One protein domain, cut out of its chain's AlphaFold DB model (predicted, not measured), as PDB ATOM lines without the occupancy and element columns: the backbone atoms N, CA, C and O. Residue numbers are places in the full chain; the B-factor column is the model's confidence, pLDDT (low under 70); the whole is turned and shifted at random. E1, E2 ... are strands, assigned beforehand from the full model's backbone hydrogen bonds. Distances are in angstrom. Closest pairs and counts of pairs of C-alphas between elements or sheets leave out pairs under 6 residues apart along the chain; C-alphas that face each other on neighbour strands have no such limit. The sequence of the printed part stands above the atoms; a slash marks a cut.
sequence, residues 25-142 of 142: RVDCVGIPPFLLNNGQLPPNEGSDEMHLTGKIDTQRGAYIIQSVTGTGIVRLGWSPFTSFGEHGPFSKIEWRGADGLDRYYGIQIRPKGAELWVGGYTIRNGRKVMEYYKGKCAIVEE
ATOM      1  N   ARG A  25      37.601 -31.237  80.365       94.00
ATOM      2  CA  ARG A  25      36.306 -30.592  80.598       94.00
ATOM      3  C   ARG A  25      36.115 -30.333  82.088       94.00
ATOM      4  O   ARG A  25      36.405 -31.198  82.913       94.00
ATOM      5  N   VAL A  26      35.592 -29.156  82.423       95.19
ATOM      6  CA  VAL A  26      35.301 -28.761  83.803       95.19
ATOM      7  C   VAL A  26      33.878 -28.256  83.970       95.19
ATOM      8  O   VAL A  26      33.361 -27.519  83.129       95.19
ATOM      9  N   ASP A  27      33.284 -28.634  85.093       97.31
ATOM     10  CA  ASP A  27      32.009 -28.127  85.594       97.31
ATOM     11  C   ASP A  27      32.165 -27.857  87.089       97.31
ATOM     12  O   ASP A  27      32.491 -28.770  87.849       97.31
ATOM     13  N   CYS A  28      32.040 -26.603  87.503       97.19
ATOM     14  CA  CYS A  28      32.377 -26.163  88.843       97.19
ATOM     15  C   CYS A  28      31.246 -25.370  89.490       97.19
ATOM     16  O   CYS A  28      30.667 -24.478  88.872       97.19
ATOM     17  N   VAL A  29      31.053 -25.613  90.787       97.00
ATOM     18  CA  VAL A  29      30.174 -24.826  91.658       97.00
ATOM     19  C   VAL A  29      31.022 -24.181  92.744       97.00
ATOM     20  O   VAL A  29      31.779 -24.872  93.433       97.00
ATOM     21  N   GLY A  30      30.917 -22.863  92.888       94.06
ATOM     22  CA  GLY A  30      31.586 -22.078  93.921       94.06
ATOM     23  C   GLY A  30      30.593 -21.322  94.790       94.06
ATOM     24  O   GLY A  30      29.643 -20.742  94.279       94.06
ATOM     25  N   ILE A  31      30.850 -21.286  96.096       90.56
ATOM     26  CA  ILE A  31      30.047 -20.548  97.076       90.56
ATOM     27  C   ILE A  31      30.931 -19.531  97.819       90.56
ATOM     28  O   ILE A  31      32.127 -19.788  98.026       90.56
ATOM     29  N   PRO A  32      30.390 -18.365  98.205       79.50
ATOM     30  CA  PRO A  32      31.034 -17.459  99.132       79.50
ATOM     31  C   PRO A  32      30.716 -17.841 100.591       79.50
ATOM     32  O   PRO A  32      29.797 -18.610 100.866       79.50
ATOM     33  N   PRO A  33      31.412 -17.232 101.558       67.69
ATOM     34  CA  PRO A  33      32.780 -16.748 101.447       67.69
ATOM     35  C   PRO A  33      33.753 -17.934 101.554       67.69
ATOM     36  O   PRO A  33      33.450 -18.945 102.186       67.69
ATOM     37  N   PHE A  34      34.983 -17.788 101.059       66.06
ATOM     38  CA  PHE A  34      36.083 -18.539 101.663       66.06
ATOM     39  C   PHE A  34      36.859 -17.624 102.600       66.06
ATOM     40  O   PHE A  34      37.254 -16.516 102.240       66.06
ATOM     41  N   LEU A  35      37.061 -18.084 103.832       56.78
ATOM     42  CA  LEU A  35      37.887 -17.381 104.800       56.78
ATOM     43  C   LEU A  35      39.353 -17.537 104.379       56.78
ATOM     44  O   LEU A  35      39.865 -18.652 104.286       56.78
ATOM     45  N   LEU A  36      40.040 -16.423 104.120       54.62
ATOM     46  CA  LEU A  36      41.500 -16.414 104.160       54.62
ATOM     47  C   LEU A  36      41.934 -16.458 105.628       54.62
ATOM     48  O   LEU A  36      41.379 -15.729 106.450       54.62
ATOM     49  N   ASN A  37      42.960 -17.256 105.941       50.59
ATOM     50  CA  ASN A  37      43.497 -17.456 107.300       50.59
ATOM     51  C   ASN A  37      43.905 -16.156 108.034       50.59
ATOM     52  O   ASN A  37      44.151 -16.189 109.233       50.59
ATOM     53  N   ASN A  38      43.957 -15.018 107.330       53.84
ATOM     54  CA  ASN A  38      44.480 -13.745 107.826       53.84
ATOM     55  C   ASN A  38      43.383 -12.684 108.050       53.84
ATOM     56  O   ASN A  38      43.689 -11.535 108.348       53.84
ATOM     57  N   GLY A  39      42.107 -13.058 107.915       56.47
ATOM     58  CA  GLY A  39      41.036 -12.401 108.662       56.47
ATOM     59  C   GLY A  39      40.496 -11.052 108.185       56.47
ATOM     60  O   GLY A  39      39.752 -10.460 108.953       56.47
ATOM     61  N   GLN A  40      40.755 -10.564 106.966       67.12
ATOM     62  CA  GLN A  40      39.911  -9.502 106.384       67.12
ATOM     63  C   GLN A  40      40.027  -9.449 104.854       67.12
ATOM     64  O   GLN A  40      40.860  -8.749 104.285       67.12
ATOM     65  N   LEU A  41      39.165 -10.205 104.171       73.62
ATOM     66  CA  LEU A  41      38.749  -9.814 102.828       73.62
ATOM     67  C   LEU A  41      37.708  -8.693 102.975       73.62
ATOM     68  O   LEU A  41      36.910  -8.745 103.918       73.62
ATOM     69  N   PRO A  42      37.683  -7.690 102.080       82.75
ATOM     70  CA  PRO A  42      36.519  -6.824 101.958       82.75
ATOM     71  C   PRO A  42      35.235  -7.658 101.797       82.75
ATOM     72  O   PRO A  42      35.314  -8.814 101.366       82.75
ATOM     73  N   PRO A  43      34.057  -7.091 102.111       86.50
ATOM     74  CA  PRO A  43      32.793  -7.801 101.972       86.50
ATOM     75  C   PRO A  43      32.649  -8.438 100.589       86.50
ATOM     76  O   PRO A  43      32.881  -7.783  99.572       86.50
ATOM     77  N   ASN A  44      32.275  -9.719 100.563       88.62
ATOM     78  CA  ASN A  44      31.836 -10.354  99.332       88.62
ATOM     79  C   ASN A  44      30.460  -9.793  98.968       88.62
ATOM     80  O   ASN A  44      29.515  -9.942  99.736       88.62
ATOM     81  N   GLU A  45      30.359  -9.179  97.798       91.75
ATOM     82  CA  GLU A  45      29.120  -8.622  97.244       91.75
ATOM     83  C   GLU A  45      28.656  -9.398  95.998       91.75
ATOM     84  O   GLU A  45      27.822  -8.917  95.229       91.75
ATOM     85  N   GLY A  46      29.241 -10.580  95.774       87.94
ATOM     86  CA  GLY A  46      28.816 -11.540  94.758       87.94
ATOM     87  C   GLY A  46      27.560 -12.314  95.165       87.94
ATOM     88  O   GLY A  46      27.053 -12.145  96.273       87.94
ATOM     89  N   SER A  47      27.071 -13.176  94.274       92.12
ATOM     90  CA  SER A  47      25.913 -14.037  94.560       92.12
ATOM     91  C   SER A  47      26.275 -15.163  95.533       92.12
ATOM     92  O   SER A  47      27.449 -15.484  95.695       92.12
ATOM     93  N   ASP A  48      25.271 -15.817  96.123       92.69
ATOM     94  CA  ASP A  48      25.464 -16.961  97.034       92.69
ATOM     95  C   ASP A  48      26.027 -18.213  96.342       92.69
ATOM     96  O   ASP A  48      26.522 -19.128  96.994       92.69
ATOM     97  N   GLU A  49      25.962 -18.271  95.015       95.50
ATOM     98  CA  GLU A  49      26.457 -19.395  94.236       95.50
ATOM     99  C   GLU A  49      26.910 -18.926  92.855       95.50
ATOM    100  O   GLU A  49      26.293 -18.054  92.240       95.50
ATOM    101  N   MET A  50      27.993 -19.524  92.366       96.75
ATOM    102  CA  MET A  50      28.545 -19.325  91.035       96.75
ATOM    103  C   MET A  50      28.710 -20.681  90.356       96.75
ATOM    104  O   MET A  50      29.356 -21.575  90.903       96.75
ATOM    105  N   HIS A  51      28.203 -20.800  89.129       98.00
ATOM    106  CA  HIS A  51      28.446 -21.960  88.267       98.00
ATOM    107  C   HIS A  51      29.384 -21.570  87.144       98.00
ATOM    108  O   HIS A  51      29.215 -20.507  86.547       98.00
ATOM    109  N   LEU A  52      30.351 -22.428  86.841       97.50
ATOM    110  CA  LEU A  52      31.315 -22.225  85.770       97.50
ATOM    111  C   LEU A  52      31.523 -23.534  85.021       97.50
ATOM    112  O   LEU A  52      31.910 -24.531  85.622       97.50
ATOM    113  N   THR A  53      31.359 -23.503  83.702       98.00
ATOM    114  CA  THR A  53      31.737 -24.623  82.833       98.00
ATOM    115  C   THR A  53      32.765 -24.184  81.806       98.00
ATOM    116  O   THR A  53      32.799 -23.027  81.370       98.00
ATOM    117  N   GLY A  54      33.628 -25.109  81.403       96.31
ATOM    118  CA  GLY A  54      34.653 -24.812  80.420       96.31
ATOM    119  C   GLY A  54      35.626 -25.951  80.187       96.31
ATOM    120  O   GLY A  54      35.317 -27.119  80.417       96.31
ATOM    121  N   LYS A  55      36.826 -25.584  79.739       95.31
ATOM    122  CA  LYS A  55      37.941 -26.509  79.532       95.31
ATOM    123  C   LYS A  55      39.234 -25.985  80.148       95.31
ATOM    124  O   LYS A  55      39.466 -24.775  80.161       95.31
ATOM    125  N   ILE A  56      40.087 -26.887  80.617       93.31
ATOM    126  CA  ILE A  56      41.488 -26.612  80.946       93.31
ATOM    127  C   ILE A  56      42.322 -27.073  79.751       93.31
ATOM    128  O   ILE A  56      42.503 -28.270  79.541       93.31
ATOM    129  N   ASP A  57      42.832 -26.124  78.975       92.75
ATOM    130  CA  ASP A  57      43.731 -26.385  77.855       92.75
ATOM    131  C   ASP A  57      45.173 -26.173  78.328       92.75
ATOM    132  O   ASP A  57      45.710 -25.060  78.327       92.75
ATOM    133  N   THR A  58      45.791 -27.247  78.821       88.00
ATOM    134  CA  THR A  58      47.164 -27.210  79.346       88.00
ATOM    135  C   THR A  58      48.207 -27.050  78.248       88.00
ATOM    136  O   THR A  58      49.259 -26.469  78.508       88.00
ATOM    137  N   GLN A  59      47.909 -27.492  77.023       87.88
ATOM    138  CA  GLN A  59      48.809 -27.380  75.880       87.88
ATOM    139  C   GLN A  59      48.936 -25.926  75.416       87.88
ATOM    140  O   GLN A  59      50.039 -25.439  75.170       87.88
ATOM    141  N   ARG A  60      47.807 -25.223  75.291       91.38
ATOM    142  CA  ARG A  60      47.778 -23.819  74.860       91.38
ATOM    143  C   ARG A  60      47.830 -22.832  76.024       91.38
ATOM    144  O   ARG A  60      47.943 -21.628  75.797       91.38
ATOM    145  N   GLY A  61      47.767 -23.330  77.256       92.94
ATOM    146  CA  GLY A  61      47.990 -22.560  78.467       92.94
ATOM    147  C   GLY A  61      46.830 -21.636  78.828       92.94
ATOM    148  O   GLY A  61      47.062 -20.457  79.097       92.94
ATOM    149  N   ALA A  62      45.588 -22.131  78.822       95.44
ATOM    150  CA  ALA A  62      44.431 -21.330  79.220       95.44
ATOM    151  C   ALA A  62      43.267 -22.137  79.797       95.44
ATOM    152  O   ALA A  62      43.080 -23.319  79.516       95.44
ATOM    153  N   TYR A  63      42.423 -21.438  80.556       96.06
ATOM    154  CA  TYR A  63      41.047 -21.859  80.766       96.06
ATOM    155  C   TYR A  63      40.192 -21.322  79.620       96.06
ATOM    156  O   TYR A  63      40.281 -20.144  79.271       96.06
ATOM    157  N   ILE A  64      39.349 -22.176  79.049       96.69
ATOM    158  CA  ILE A  64      38.364 -21.800  78.037       96.69
ATOM    159  C   ILE A  64      36.999 -21.816  78.717       96.69
ATOM    160  O   ILE A  64      36.384 -22.871  78.853       96.69
ATOM    161  N   ILE A  65      36.545 -20.656  79.184       97.25
ATOM    162  CA  ILE A  65      35.284 -20.518  79.917       97.25
ATOM    163  C   ILE A  65      34.126 -20.515  78.921       97.25
ATOM    164  O   ILE A  65      34.024 -19.621  78.081       97.25
ATOM    165  N   GLN A  66      33.257 -21.518  78.997       97.75
ATOM    166  CA  GLN A  66      32.126 -21.681  78.083       97.75
ATOM    167  C   GLN A  66      30.857 -21.048  78.643       97.75
ATOM    168  O   GLN A  66      30.134 -20.374  77.912       97.75
ATOM    169  N   SER A  67      30.605 -21.230  79.938       97.75
ATOM    170  CA  SER A  67      29.498 -20.581  80.627       97.75
ATOM    171  C   SER A  67      29.909 -20.161  82.030       97.75
ATOM    172  O   SER A  67      30.766 -20.788  82.657       97.75
ATOM    173  N   VAL A  68      29.302 -19.079  82.509       97.06
ATOM    174  CA  VAL A  68      29.421 -18.653  83.897       97.06
ATOM    175  C   VAL A  68      28.123 -17.979  84.333       97.06
ATOM    176  O   VAL A  68      27.541 -17.203  83.575       97.06
ATOM    177  N   THR A  69      27.657 -18.283  85.540       97.12
ATOM    178  CA  THR A  69      26.500 -17.632  86.171       97.12
ATOM    179  C   THR A  69      26.813 -17.297  87.625       97.12
ATOM    180  O   THR A  69      27.785 -17.801  88.185       97.12
ATOM    181  N   GLY A  70      26.027 -16.404  88.230       94.44
ATOM    182  CA  GLY A  70      26.205 -16.000  89.629       94.44
ATOM    183  C   GLY A  70      27.317 -14.975  89.876       94.44
ATOM    184  O   GLY A  70      27.361 -14.367  90.940       94.44
ATOM    185  N   THR A  71      28.165 -14.692  88.887       94.81
ATOM    186  CA  THR A  71      29.205 -13.662  88.987       94.81
ATOM    187  C   THR A  71      29.234 -12.750  87.770       94.81
ATOM    188  O   THR A  71      28.959 -13.176  86.647       94.81
ATOM    189  N   GLY A  72      29.601 -11.486  87.992       93.00
ATOM    190  CA  GLY A  72      29.871 -10.531  86.923       93.00
ATOM    191  C   GLY A  72      31.353 -10.388  86.571       93.00
ATOM    192  O   GLY A  72      31.649  -9.723  85.582       93.00
ATOM    193  N   ILE A  73      32.285 -10.943  87.357       95.81
ATOM    194  CA  ILE A  73      33.724 -10.655  87.201       95.81
ATOM    195  C   ILE A  73      34.440 -11.566  86.198       95.81
ATOM    196  O   ILE A  73      35.388 -11.116  85.549       95.81
ATOM    197  N   VAL A  74      33.994 -12.815  86.042       96.25
ATOM    198  CA  VAL A  74      34.629 -13.803  85.154       96.25
ATOM    199  C   VAL A  74      34.196 -13.576  83.708       96.25
ATOM    200  O   VAL A  74      33.009 -13.463  83.403       96.25
ATOM    201  N   ARG A  75      35.171 -13.533  82.798       95.19
ATOM    202  CA  ARG A  75      34.933 -13.356  81.364       95.19
ATOM    203  C   ARG A  75      34.731 -14.707  80.673       95.19
ATOM    204  O   ARG A  75      35.493 -15.640  80.908       95.19
ATOM    205  N   LEU A  76      33.765 -14.779  79.756       96.25
ATOM    206  CA  LEU A  76      33.633 -15.910  78.835       96.25
ATOM    207  C   LEU A  76      34.784 -15.954  77.816       96.25
ATOM    208  O   LEU A  76      35.294 -14.922  77.367       96.25
ATOM    209  N   GLY A  77      35.139 -17.162  77.392       96.31
ATOM    210  CA  GLY A  77      36.173 -17.426  76.404       96.31
ATOM    211  C   GLY A  77      37.554 -17.633  77.021       96.31
ATOM    212  O   GLY A  77      37.717 -18.346  78.007       96.31
ATOM    213  N   TRP A  78      38.569 -17.065  76.374       96.38
ATOM    214  CA  TRP A  78      39.973 -17.353  76.658       96.38
ATOM    215  C   TRP A  78      40.483 -16.642  77.920       96.38
ATOM    216  O   TRP A  78      40.553 -15.412  77.956       96.38
ATOM    217  N   SER A  79      40.904 -17.419  78.919       97.00
ATOM    218  CA  SER A  79      41.526 -16.953  80.162       97.00
ATOM    219  C   SER A  79      42.940 -17.551  80.284       97.00
ATOM    220  O   SER A  79      43.102 -18.641  80.840       97.00
ATOM    221  N   PRO A  80      43.978 -16.885  79.741       96.75
ATOM    222  CA  PRO A  80      45.336 -17.418  79.687       96.75
ATOM    223  C   PRO A  80      45.928 -17.629  81.079       96.75
ATOM    224  O   PRO A  80      45.698 -16.839  82.000       96.75
ATOM    225  N   PHE A  81      46.726 -18.679  81.236       96.00
ATOM    226  CA  PHE A  81      47.489 -18.910  82.452       96.00
ATOM    227  C   PHE A  81      48.570 -17.842  82.583       96.00
ATOM    228  O   PHE A  81      49.385 -17.624  81.692       96.00
ATOM    229  N   THR A  82      48.562 -17.169  83.722       95.25
ATOM    230  CA  THR A  82      49.533 -16.133  84.089       95.25
ATOM    231  C   THR A  82      50.650 -16.674  84.973       95.25
ATOM    232  O   THR A  82      51.716 -16.075  85.056       95.25
ATOM    233  N   SER A  83      50.418 -17.802  85.644       91.00
ATOM    234  CA  SER A  83      51.438 -18.509  86.409       91.00
ATOM    235  C   SER A  83      51.077 -19.981  86.584       91.00
ATOM    236  O   SER A  83      49.921 -20.386  86.442       91.00
ATOM    237  N   PHE A  84      52.086 -20.774  86.933       85.75
ATOM    238  CA  PHE A  84      51.951 -22.168  87.333       85.75
ATOM    239  C   PHE A  84      52.562 -22.306  88.726       85.75
ATOM    240  O   PHE A  84      53.702 -21.898  88.939       85.75
ATOM    241  N   GLY A  85      51.791 -22.818  89.681       75.06
ATOM    242  CA  GLY A  85      52.271 -23.097  91.034       75.06
ATOM    243  C   GLY A  85      52.069 -24.561  91.403       75.06
ATOM    244  O   GLY A  85      51.486 -25.327  90.637       75.06
ATOM    245  N   GLU A  86      52.472 -24.935  92.617       78.25
ATOM    246  CA  GLU A  86      52.310 -26.303  93.145       78.25
ATOM    247  C   GLU A  86      50.854 -26.796  93.135       78.25
ATOM    248  O   GLU A  86      50.581 -27.993  93.126       78.25
ATOM    249  N   HIS A  87      49.899 -25.865  93.120       79.00
ATOM    250  CA  HIS A  87      48.470 -26.153  93.127       79.00
ATOM    251  C   HIS A  87      47.824 -26.138  91.733       79.00
ATOM    252  O   HIS A  87      46.606 -26.263  91.632       79.00
ATOM    253  N   GLY A  88      48.615 -26.000  90.667       83.06
ATOM    254  CA  GLY A  88      48.136 -25.971  89.287       83.06
ATOM    255  C   GLY A  88      48.162 -24.576  88.647       83.06
ATOM    256  O   GLY A  88      48.638 -23.609  89.261       83.06
ATOM    257  N   PRO A  89      47.688 -24.474  87.392       91.06
ATOM    258  CA  PRO A  89      47.721 -23.239  86.622       91.06
ATOM    259  C   PRO A  89      46.812 -22.173  87.227       91.06
ATOM    260  O   PRO A  89      45.800 -22.458  87.864       91.06
ATOM    261  N   PHE A  90      47.153 -20.914  87.011       94.75
ATOM    262  CA  PHE A  90      46.397 -19.794  87.541       94.75
ATOM    263  C   PHE A  90      46.307 -18.678  86.507       94.75
ATOM    264  O   PHE A  90      47.302 -18.317  85.878       94.75
ATOM    265  N   SER A  91      45.110 -18.127  86.326       96.50
ATOM    266  CA  SER A  91      44.831 -17.062  85.361       96.50
ATOM    267  C   SER A  91      44.418 -15.788  86.089       96.50
ATOM    268  O   SER A  91      43.641 -15.858  87.038       96.50
ATOM    269  N   LYS A  92      44.929 -14.637  85.640       96.62
ATOM    270  CA  LYS A  92      44.532 -13.291  86.073       96.62
ATOM    271  C   LYS A  92      44.198 -12.454  84.856       96.62
ATOM    272  O   LYS A  92      45.015 -12.382  83.942       96.62
ATOM    273  N   ILE A  93      43.044 -11.797  84.864       96.94
ATOM    274  CA  ILE A  93      42.588 -10.984  83.738       96.94
ATOM    275  C   ILE A  93      41.990  -9.679  84.235       96.94
ATOM    276  O   ILE A  93      41.128  -9.669  85.112       96.94
ATOM    277  N   GLU A  94      42.433  -8.591  83.614       97.38
ATOM    278  CA  GLU A  94      41.762  -7.295  83.622       97.38
ATOM    279  C   GLU A  94      41.023  -7.131  82.299       97.38
ATOM    280  O   GLU A  94      41.561  -7.433  81.230       97.38
ATOM    281  N   TRP A  95      39.770  -6.694  82.357       96.06
ATOM    282  CA  TRP A  95      38.968  -6.483  81.161       96.06
ATOM    283  C   TRP A  95      37.840  -5.492  81.419       96.06
ATOM    284  O   TRP A  95      37.405  -5.295  82.553       96.06
ATOM    285  N   ARG A  96      37.334  -4.885  80.346       96.62
ATOM    286  CA  ARG A  96      36.157  -4.023  80.392       96.62
ATOM    287  C   ARG A  96      34.957  -4.768  79.830       96.62
ATOM    288  O   ARG A  96      35.025  -5.288  78.716       96.62
ATOM    289  N   GLY A  97      33.882  -4.846  80.609       94.31
ATOM    290  CA  GLY A  97      32.666  -5.528  80.177       94.31
ATOM    291  C   GLY A  97      31.868  -4.750  79.152       94.31
ATOM    292  O   GLY A  97      32.077  -3.555  78.949       94.31
ATOM    293  N   ALA A  98      30.926  -5.443  78.512       93.06
ATOM    294  CA  ALA A  98      30.023  -4.843  77.532       93.06
ATOM    295  C   ALA A  98      29.119  -3.755  78.145       93.06
ATOM    296  O   ALA A  98      28.687  -2.845  77.449       93.06
ATOM    297  N   ASP A  99      28.886  -3.818  79.458       94.19
ATOM    298  CA  ASP A  99      28.219  -2.780  80.252       94.19
ATOM    299  C   ASP A  99      29.126  -1.579  80.587       94.19
ATOM    300  O   ASP A  99      28.720  -0.661  81.296       94.19
ATOM    301  N   GLY A 100      30.368  -1.579  80.102       96.31
ATOM    302  CA  GLY A 100      31.321  -0.495  80.279       96.31
ATOM    303  C   GLY A 100      32.047  -0.486  81.623       96.31
ATOM    304  O   GLY A 100      32.823   0.448  81.838       96.31
ATOM    305  N   LEU A 101      31.850  -1.483  82.494       97.12
ATOM    306  CA  LEU A 101      32.524  -1.549  83.797       97.12
ATOM    307  C   LEU A 101      33.873  -2.277  83.714       97.12
ATOM    308  O   LEU A 101      33.984  -3.343  83.095       97.12
ATOM    309  N   ASP A 102      34.880  -1.731  84.392       98.00
ATOM    310  CA  ASP A 102      36.197  -2.356  84.520       98.00
ATOM    311  C   ASP A 102      36.156  -3.487  85.547       98.00
ATOM    312  O   ASP A 102      35.578  -3.358  86.632       98.00
ATOM    313  N   ARG A 103      36.777  -4.610  85.198       98.06
ATOM    314  CA  ARG A 103      36.763  -5.846  85.972       98.06
ATOM    315  C   ARG A 103      38.150  -6.432  86.089       98.06
ATOM    316  O   ARG A 103      38.970  -6.333  85.179       98.06
ATOM    317  N   TYR A 104      38.357  -7.117  87.200       97.62
ATOM    318  CA  TYR A 104      39.517  -7.949  87.451       97.62
ATOM    319  C   TYR A 104      39.063  -9.277  88.036       97.62
ATOM    320  O   TYR A 104      38.188  -9.295  88.902       97.62
ATOM    321  N   TYR A 105      39.700 -10.372  87.637       97.00
ATOM    322  CA  TYR A 105      39.586 -11.632  88.360       97.00
ATOM    323  C   TYR A 105      40.883 -12.431  88.313       97.00
ATOM    324  O   TYR A 105      41.676 -12.327  87.377       97.00
ATOM    325  N   GLY A 106      41.065 -13.258  89.335       96.06
ATOM    326  CA  GLY A 106      41.955 -14.402  89.348       96.06
ATOM    327  C   GLY A 106      41.142 -15.689  89.474       96.06
ATOM    328  O   GLY A 106      40.186 -15.732  90.248       96.06
ATOM    329  N   ILE A 107      41.525 -16.729  88.736       95.56
ATOM    330  CA  ILE A 107      40.919 -18.064  88.799       95.56
ATOM    331  C   ILE A 107      41.994 -19.153  88.884       95.56
ATOM    332  O   ILE A 107      42.973 -19.147  88.131       95.56
ATOM    333  N   GLN A 108      41.794 -20.102  89.798       94.31
ATOM    334  CA  GLN A 108      42.550 -21.347  89.907       94.31
ATOM    335  C   GLN A 108      41.582 -22.529  89.894       94.31
ATOM    336  O   GLN A 108      40.701 -22.605  90.749       94.31
ATOM    337  N   ILE A 109      41.788 -23.470  88.977       92.12
ATOM    338  CA  ILE A 109      41.141 -24.781  89.009       92.12
ATOM    339  C   ILE A 109      42.235 -25.799  89.297       92.12
ATOM    340  O   ILE A 109      43.173 -25.948  88.516       92.12
ATOM    341  N   ARG A 110      42.149 -26.462  90.450       87.25
ATOM    342  CA  ARG A 110      43.139 -27.442  90.901       87.25
ATOM    343  C   ARG A 110      42.675 -28.833  90.480       87.25
ATOM    344  O   ARG A 110      41.694 -29.310  91.054       87.25
ATOM    345  N   PRO A 111      43.366 -29.515  89.546       79.12
ATOM    346  CA  PRO A 111      42.989 -30.874  89.161       79.12
ATOM    347  C   PRO A 111      43.033 -31.824  90.361       79.12
ATOM    348  O   PRO A 111      42.096 -32.571  90.634       79.12
ATOM    349  N   LYS A 112      44.096 -31.712  91.168       79.31
ATOM    350  CA  LYS A 112      44.234 -32.450  92.423       79.31
ATOM    351  C   LYS A 112      43.279 -31.880  93.477       79.31
ATOM    352  O   LYS A 112      43.442 -30.746  93.916       79.31
ATOM    353  N   GLY A 113      42.302 -32.686  93.892       82.31
ATOM    354  CA  GLY A 113      41.270 -32.299  94.864       82.31
ATOM    355  C   GLY A 113      40.063 -31.572  94.260       82.31
ATOM    356  O   GLY A 113      39.141 -31.229  95.013       82.31
ATOM    357  N   ALA A 114      40.086 -31.378  92.934       90.19
ATOM    358  CA  ALA A 114      39.031 -30.798  92.116       90.19
ATOM    359  C   ALA A 114      38.456 -29.513  92.728       90.19
ATOM    360  O   ALA A 114      37.264 -29.415  93.011       90.19
ATOM    361  N   GLU A 115      39.333 -28.553  93.026       92.25
ATOM    362  CA  GLU A 115      38.965 -27.309  93.711       92.25
ATOM    363  C   GLU A 115      38.895 -26.131  92.747       92.25
ATOM    364  O   GLU A 115      39.771 -25.963  91.899       92.25
ATOM    365  N   LEU A 116      37.909 -25.265  92.963       93.75
ATOM    366  CA  LEU A 116      37.795 -23.963  92.320       93.75
ATOM    367  C   LEU A 116      38.145 -22.860  93.314       93.75
ATOM    368  O   LEU A 116      37.659 -22.868  94.446       93.75
ATOM    369  N   TRP A 117      38.914 -21.879  92.861       93.81
ATOM    370  CA  TRP A 117      39.110 -20.608  93.547       93.81
ATOM    371  C   TRP A 117      38.943 -19.476  92.543       93.81
ATOM    372  O   TRP A 117      39.656 -19.432  91.542       93.81
ATOM    373  N   VAL A 118      38.027 -18.553  92.818       95.06
ATOM    374  CA  VAL A 118      37.821 -17.330  92.036       95.06
ATOM    375  C   VAL A 118      37.808 -16.145  92.986       95.06
ATOM    376  O   VAL A 118      37.206 -16.200  94.054       95.06
ATOM    377  N   GLY A 119      38.479 -15.065  92.609       94.50
ATOM    378  CA  GLY A 119      38.456 -13.824  93.371       94.50
ATOM    379  C   GLY A 119      38.704 -12.632  92.471       94.50
ATOM    380  O   GLY A 119      39.564 -12.686  91.594       94.50
ATOM    381  N   GLY A 120      37.973 -11.547  92.676       95.50
ATOM    382  CA  GLY A 120      38.077 -10.394  91.798       95.50
ATOM    383  C   GLY A 120      37.201  -9.233  92.220       95.50
ATOM    384  O   GLY A 120      36.731  -9.168  93.355       95.50
ATOM    385  N   TYR A 121      37.020  -8.292  91.299       96.38
ATOM    386  CA  TYR A 121      36.162  -7.138  91.511       96.38
ATOM    387  C   TYR A 121      35.627  -6.541  90.217       96.38
ATOM    388  O   TYR A 121      36.222  -6.677  89.149       96.38
ATOM    389  N   THR A 122      34.537  -5.791  90.361       97.56
ATOM    390  CA  THR A 122      34.051  -4.825  89.367       97.56
ATOM    391  C   THR A 122      34.186  -3.409  89.929       97.56
ATOM    392  O   THR A 122      33.894  -3.189  91.105       97.56
ATOM    393  N   ILE A 123      34.598  -2.433  89.117       97.50
ATOM    394  CA  ILE A 123      34.598  -1.014  89.504       97.50
ATOM    395  C   ILE A 123      33.221  -0.416  89.201       97.50
ATOM    396  O   ILE A 123      32.820  -0.324  88.044       97.50
ATOM    397  N   ARG A 124      32.497   0.009  90.241       95.00
ATOM    398  CA  ARG A 124      31.183   0.666  90.143       95.00
ATOM    399  C   ARG A 124      31.242   2.008  90.859       95.00
ATOM    400  O   ARG A 124      31.528   2.049  92.052       95.00
ATOM    401  N   ASN A 125      30.994   3.103  90.139       93.81
ATOM    402  CA  ASN A 125      31.030   4.468  90.687       93.81
ATOM    403  C   ASN A 125      32.324   4.769  91.478       93.81
ATOM    404  O   ASN A 125      32.281   5.307  92.579       93.81
ATOM    405  N   GLY A 126      33.479   4.349  90.947       93.31
ATOM    406  CA  GLY A 126      34.790   4.541  91.584       93.31
ATOM    407  C   GLY A 126      35.111   3.590  92.746       93.31
ATOM    408  O   GLY A 126      36.216   3.642  93.280       93.31
ATOM    409  N   ARG A 127      34.195   2.688  93.124       95.19
ATOM    410  CA  ARG A 127      34.386   1.706  94.200       95.19
ATOM    411  C   ARG A 127      34.607   0.301  93.643       95.19
ATOM    412  O   ARG A 127      33.935  -0.106  92.698       95.19
ATOM    413  N   LYS A 128      35.497  -0.471  94.272       95.25
ATOM    414  CA  LYS A 128      35.620  -1.914  94.019       95.25
ATOM    415  C   LYS A 128      34.495  -2.668  94.729       95.25
ATOM    416  O   LYS A 128      34.356  -2.560  95.946       95.25
ATOM    417  N   VAL A 129      33.720  -3.412  93.954       94.81
ATOM    418  CA  VAL A 129      32.739  -4.397  94.421       94.81
ATOM    419  C   VAL A 129      33.409  -5.755  94.323       94.81
ATOM    420  O   VAL A 129      33.710  -6.189  93.208       94.81
ATOM    421  N   MET A 130      33.730  -6.364  95.465       94.38
ATOM    422  CA  MET A 130      34.534  -7.587  95.509       94.38
ATOM    423  C   MET A 130      33.658  -8.836  95.409       94.38
ATOM    424  O   MET A 130      32.585  -8.893  96.006       94.38
ATOM    425  N   GLU A 131      34.148  -9.854  94.705       94.19
ATOM    426  CA  GLU A 131      33.516 -11.174  94.642       94.19
ATOM    427  C   GLU A 131      34.563 -12.276  94.868       94.19
ATOM    428  O   GLU A 131      35.658 -12.218  94.297       94.19
ATOM    429  N   TYR A 132      34.234 -13.279  95.686       93.06
ATOM    430  CA  TYR A 132      35.106 -14.401  96.033       93.06
ATOM    431  C   TYR A 132      34.320 -15.704  96.127       93.06
ATOM    432  O   TYR A 132      33.355 -15.802  96.881       93.06
ATOM    433  N   TYR A 133      34.802 -16.736  95.443       94.06
ATOM    434  CA  TYR A 133      34.176 -18.051  95.416       94.06
ATOM    435  C   TYR A 133      35.226 -19.132  95.642       94.06
ATOM    436  O   TYR A 133      36.301 -19.115  95.034       94.06
ATOM    437  N   LYS A 134      34.902 -20.101  96.497       93.38
ATOM    438  CA  LYS A 134      35.631 -21.367  96.594       93.38
ATOM    439  C   LYS A 134      34.658 -22.495  96.341       93.38
ATOM    440  O   LYS A 134      33.514 -22.448  96.782       93.38
ATOM    441  N   GLY A 135      35.116 -23.502  95.621       93.50
ATOM    442  CA  GLY A 135      34.220 -24.502  95.089       93.50
ATOM    443  C   GLY A 135      34.861 -25.839  94.811       93.50
ATOM    444  O   GLY A 135      36.047 -26.066  95.075       93.50
ATOM    445  N   LYS A 136      34.041 -26.709  94.237       94.75
ATOM    446  CA  LYS A 136      34.448 -28.001  93.705       94.75
ATOM    447  C   LYS A 136      34.138 -28.064  92.218       94.75
ATOM    448  O   LYS A 136      33.206 -27.415  91.753       94.75
ATOM    449  N   CYS A 137      34.930 -28.847  91.503       95.50
ATOM    450  CA  CYS A 137      34.738 -29.131  90.093       95.50
ATOM    451  C   CYS A 137      34.549 -30.633  89.871       95.50
ATOM    452  O   CYS A 137      35.184 -31.447  90.537       95.50
ATOM    453  N   ALA A 138      33.741 -31.003  88.889       95.56
ATOM    454  CA  ALA A 138      33.909 -32.247  88.159       95.56
ATOM    455  C   ALA A 138      34.902 -31.982  87.018       95.56
ATOM    456  O   ALA A 138      34.727 -31.033  86.254       95.56
ATOM    457  N   ILE A 139      35.962 -32.787  86.934       91.75
ATOM    458  CA  ILE A 139      37.013 -32.657  85.919       91.75
ATOM    459  C   ILE A 139      37.109 -33.993  85.197       91.75
ATOM    460  O   ILE A 139      37.291 -35.024  85.844       91.75
ATOM    461  N   VAL A 140      36.943 -33.973  83.878       89.69
ATOM    462  CA  VAL A 140      36.923 -35.176  83.038       89.69
ATOM    463  C   VAL A 140      37.911 -34.977  81.893       89.69
ATOM    464  O   VAL A 140      37.906 -33.916  81.269       89.69
ATOM    465  N   GLU A 141      38.768 -35.966  81.655       83.25
ATOM    466  CA  GLU A 141      39.584 -36.047  80.436       83.25
ATOM    467  C   GLU A 141      38.651 -36.240  79.235       83.25
ATOM    468  O   GLU A 141      37.740 -37.070  79.306       83.25
ATOM    469  N   GLU A 142      38.819 -35.427  78.190       71.75
ATOM    470  CA  GLU A 142      38.140 -35.647  76.904       71.75
ATOM    471  C   GLU A 142      38.911 -36.646  76.030       71.75
ATOM    472  O   GLU A 142      40.151 -36.748  76.191       71.75
TER     473      GLU A 142
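What this domain is: This is residues 25 to 142 of the 142 residues of an uncharacterized protein of Nitrosomonas sp (UniProt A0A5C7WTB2). One sheet of nine strands is folded back on itself into two leaves, E4 E3 E2 E1 facing E8 E7 E6 E5 with E9 as the hinge, and is curled like part of a barrel. Edge strand E4 comes near E6 of the other leaf, and a long loop, residues 32 to 49, joins E1 to E2. The 118 printed residues hold nine named strands, E1 to E9 along the chain, and no named helix: all strand, antiparallel, in the order E4 E3 E2 E1 E9 E8 E7 E6 E5. The whole is compact, with a radius of gyration of the C-alphas of 13.6 A and spans of 42 by 33 by 23 A.

How they stand to each other: E1, residues 25 to 31, E2, 50 to 57, E3, 62 to 69, and E4, 77 to 80, form a meander, each strand the antiparallel neighbour of the one before. N 28 and O 52 of the hairpin E1 and E2 are within hydrogen-bond range at 2.8 A. E5, 83 to 85, E6, 88 to 96, E7, 102 to 110, E8, 115 to 124, and E9, 127 to 141, form a second meander. In the hairpin E8 and E9, N 118 and O 133 are within range at 2.9 A. E1 and E9 are antiparallel neighbours at 138 degrees, with N 27 and O 138 3.0 A apart. The closest C-alphas of E4 and E6, Pro 80 and Ser 91, are 5.7 A apart.

Where its parts are: E1 begins at C-alpha 25, (36.306, -30.592, 80.598). E3 bends by 66 degrees at residue 66. E8 spans 29.3 A; E9 spans 40.5 A, bends by 61 degrees at residue 138 and ends at C-alpha 141, (39.584, -36.047, 80.436).

The domain as a whole: The C-alphas farthest apart, Asn 125 and Glu 142, are 43.0 A apart. The printed part has no cut; the link E1 to E2 is long. Residues 33 to 40 have pLDDT under 70.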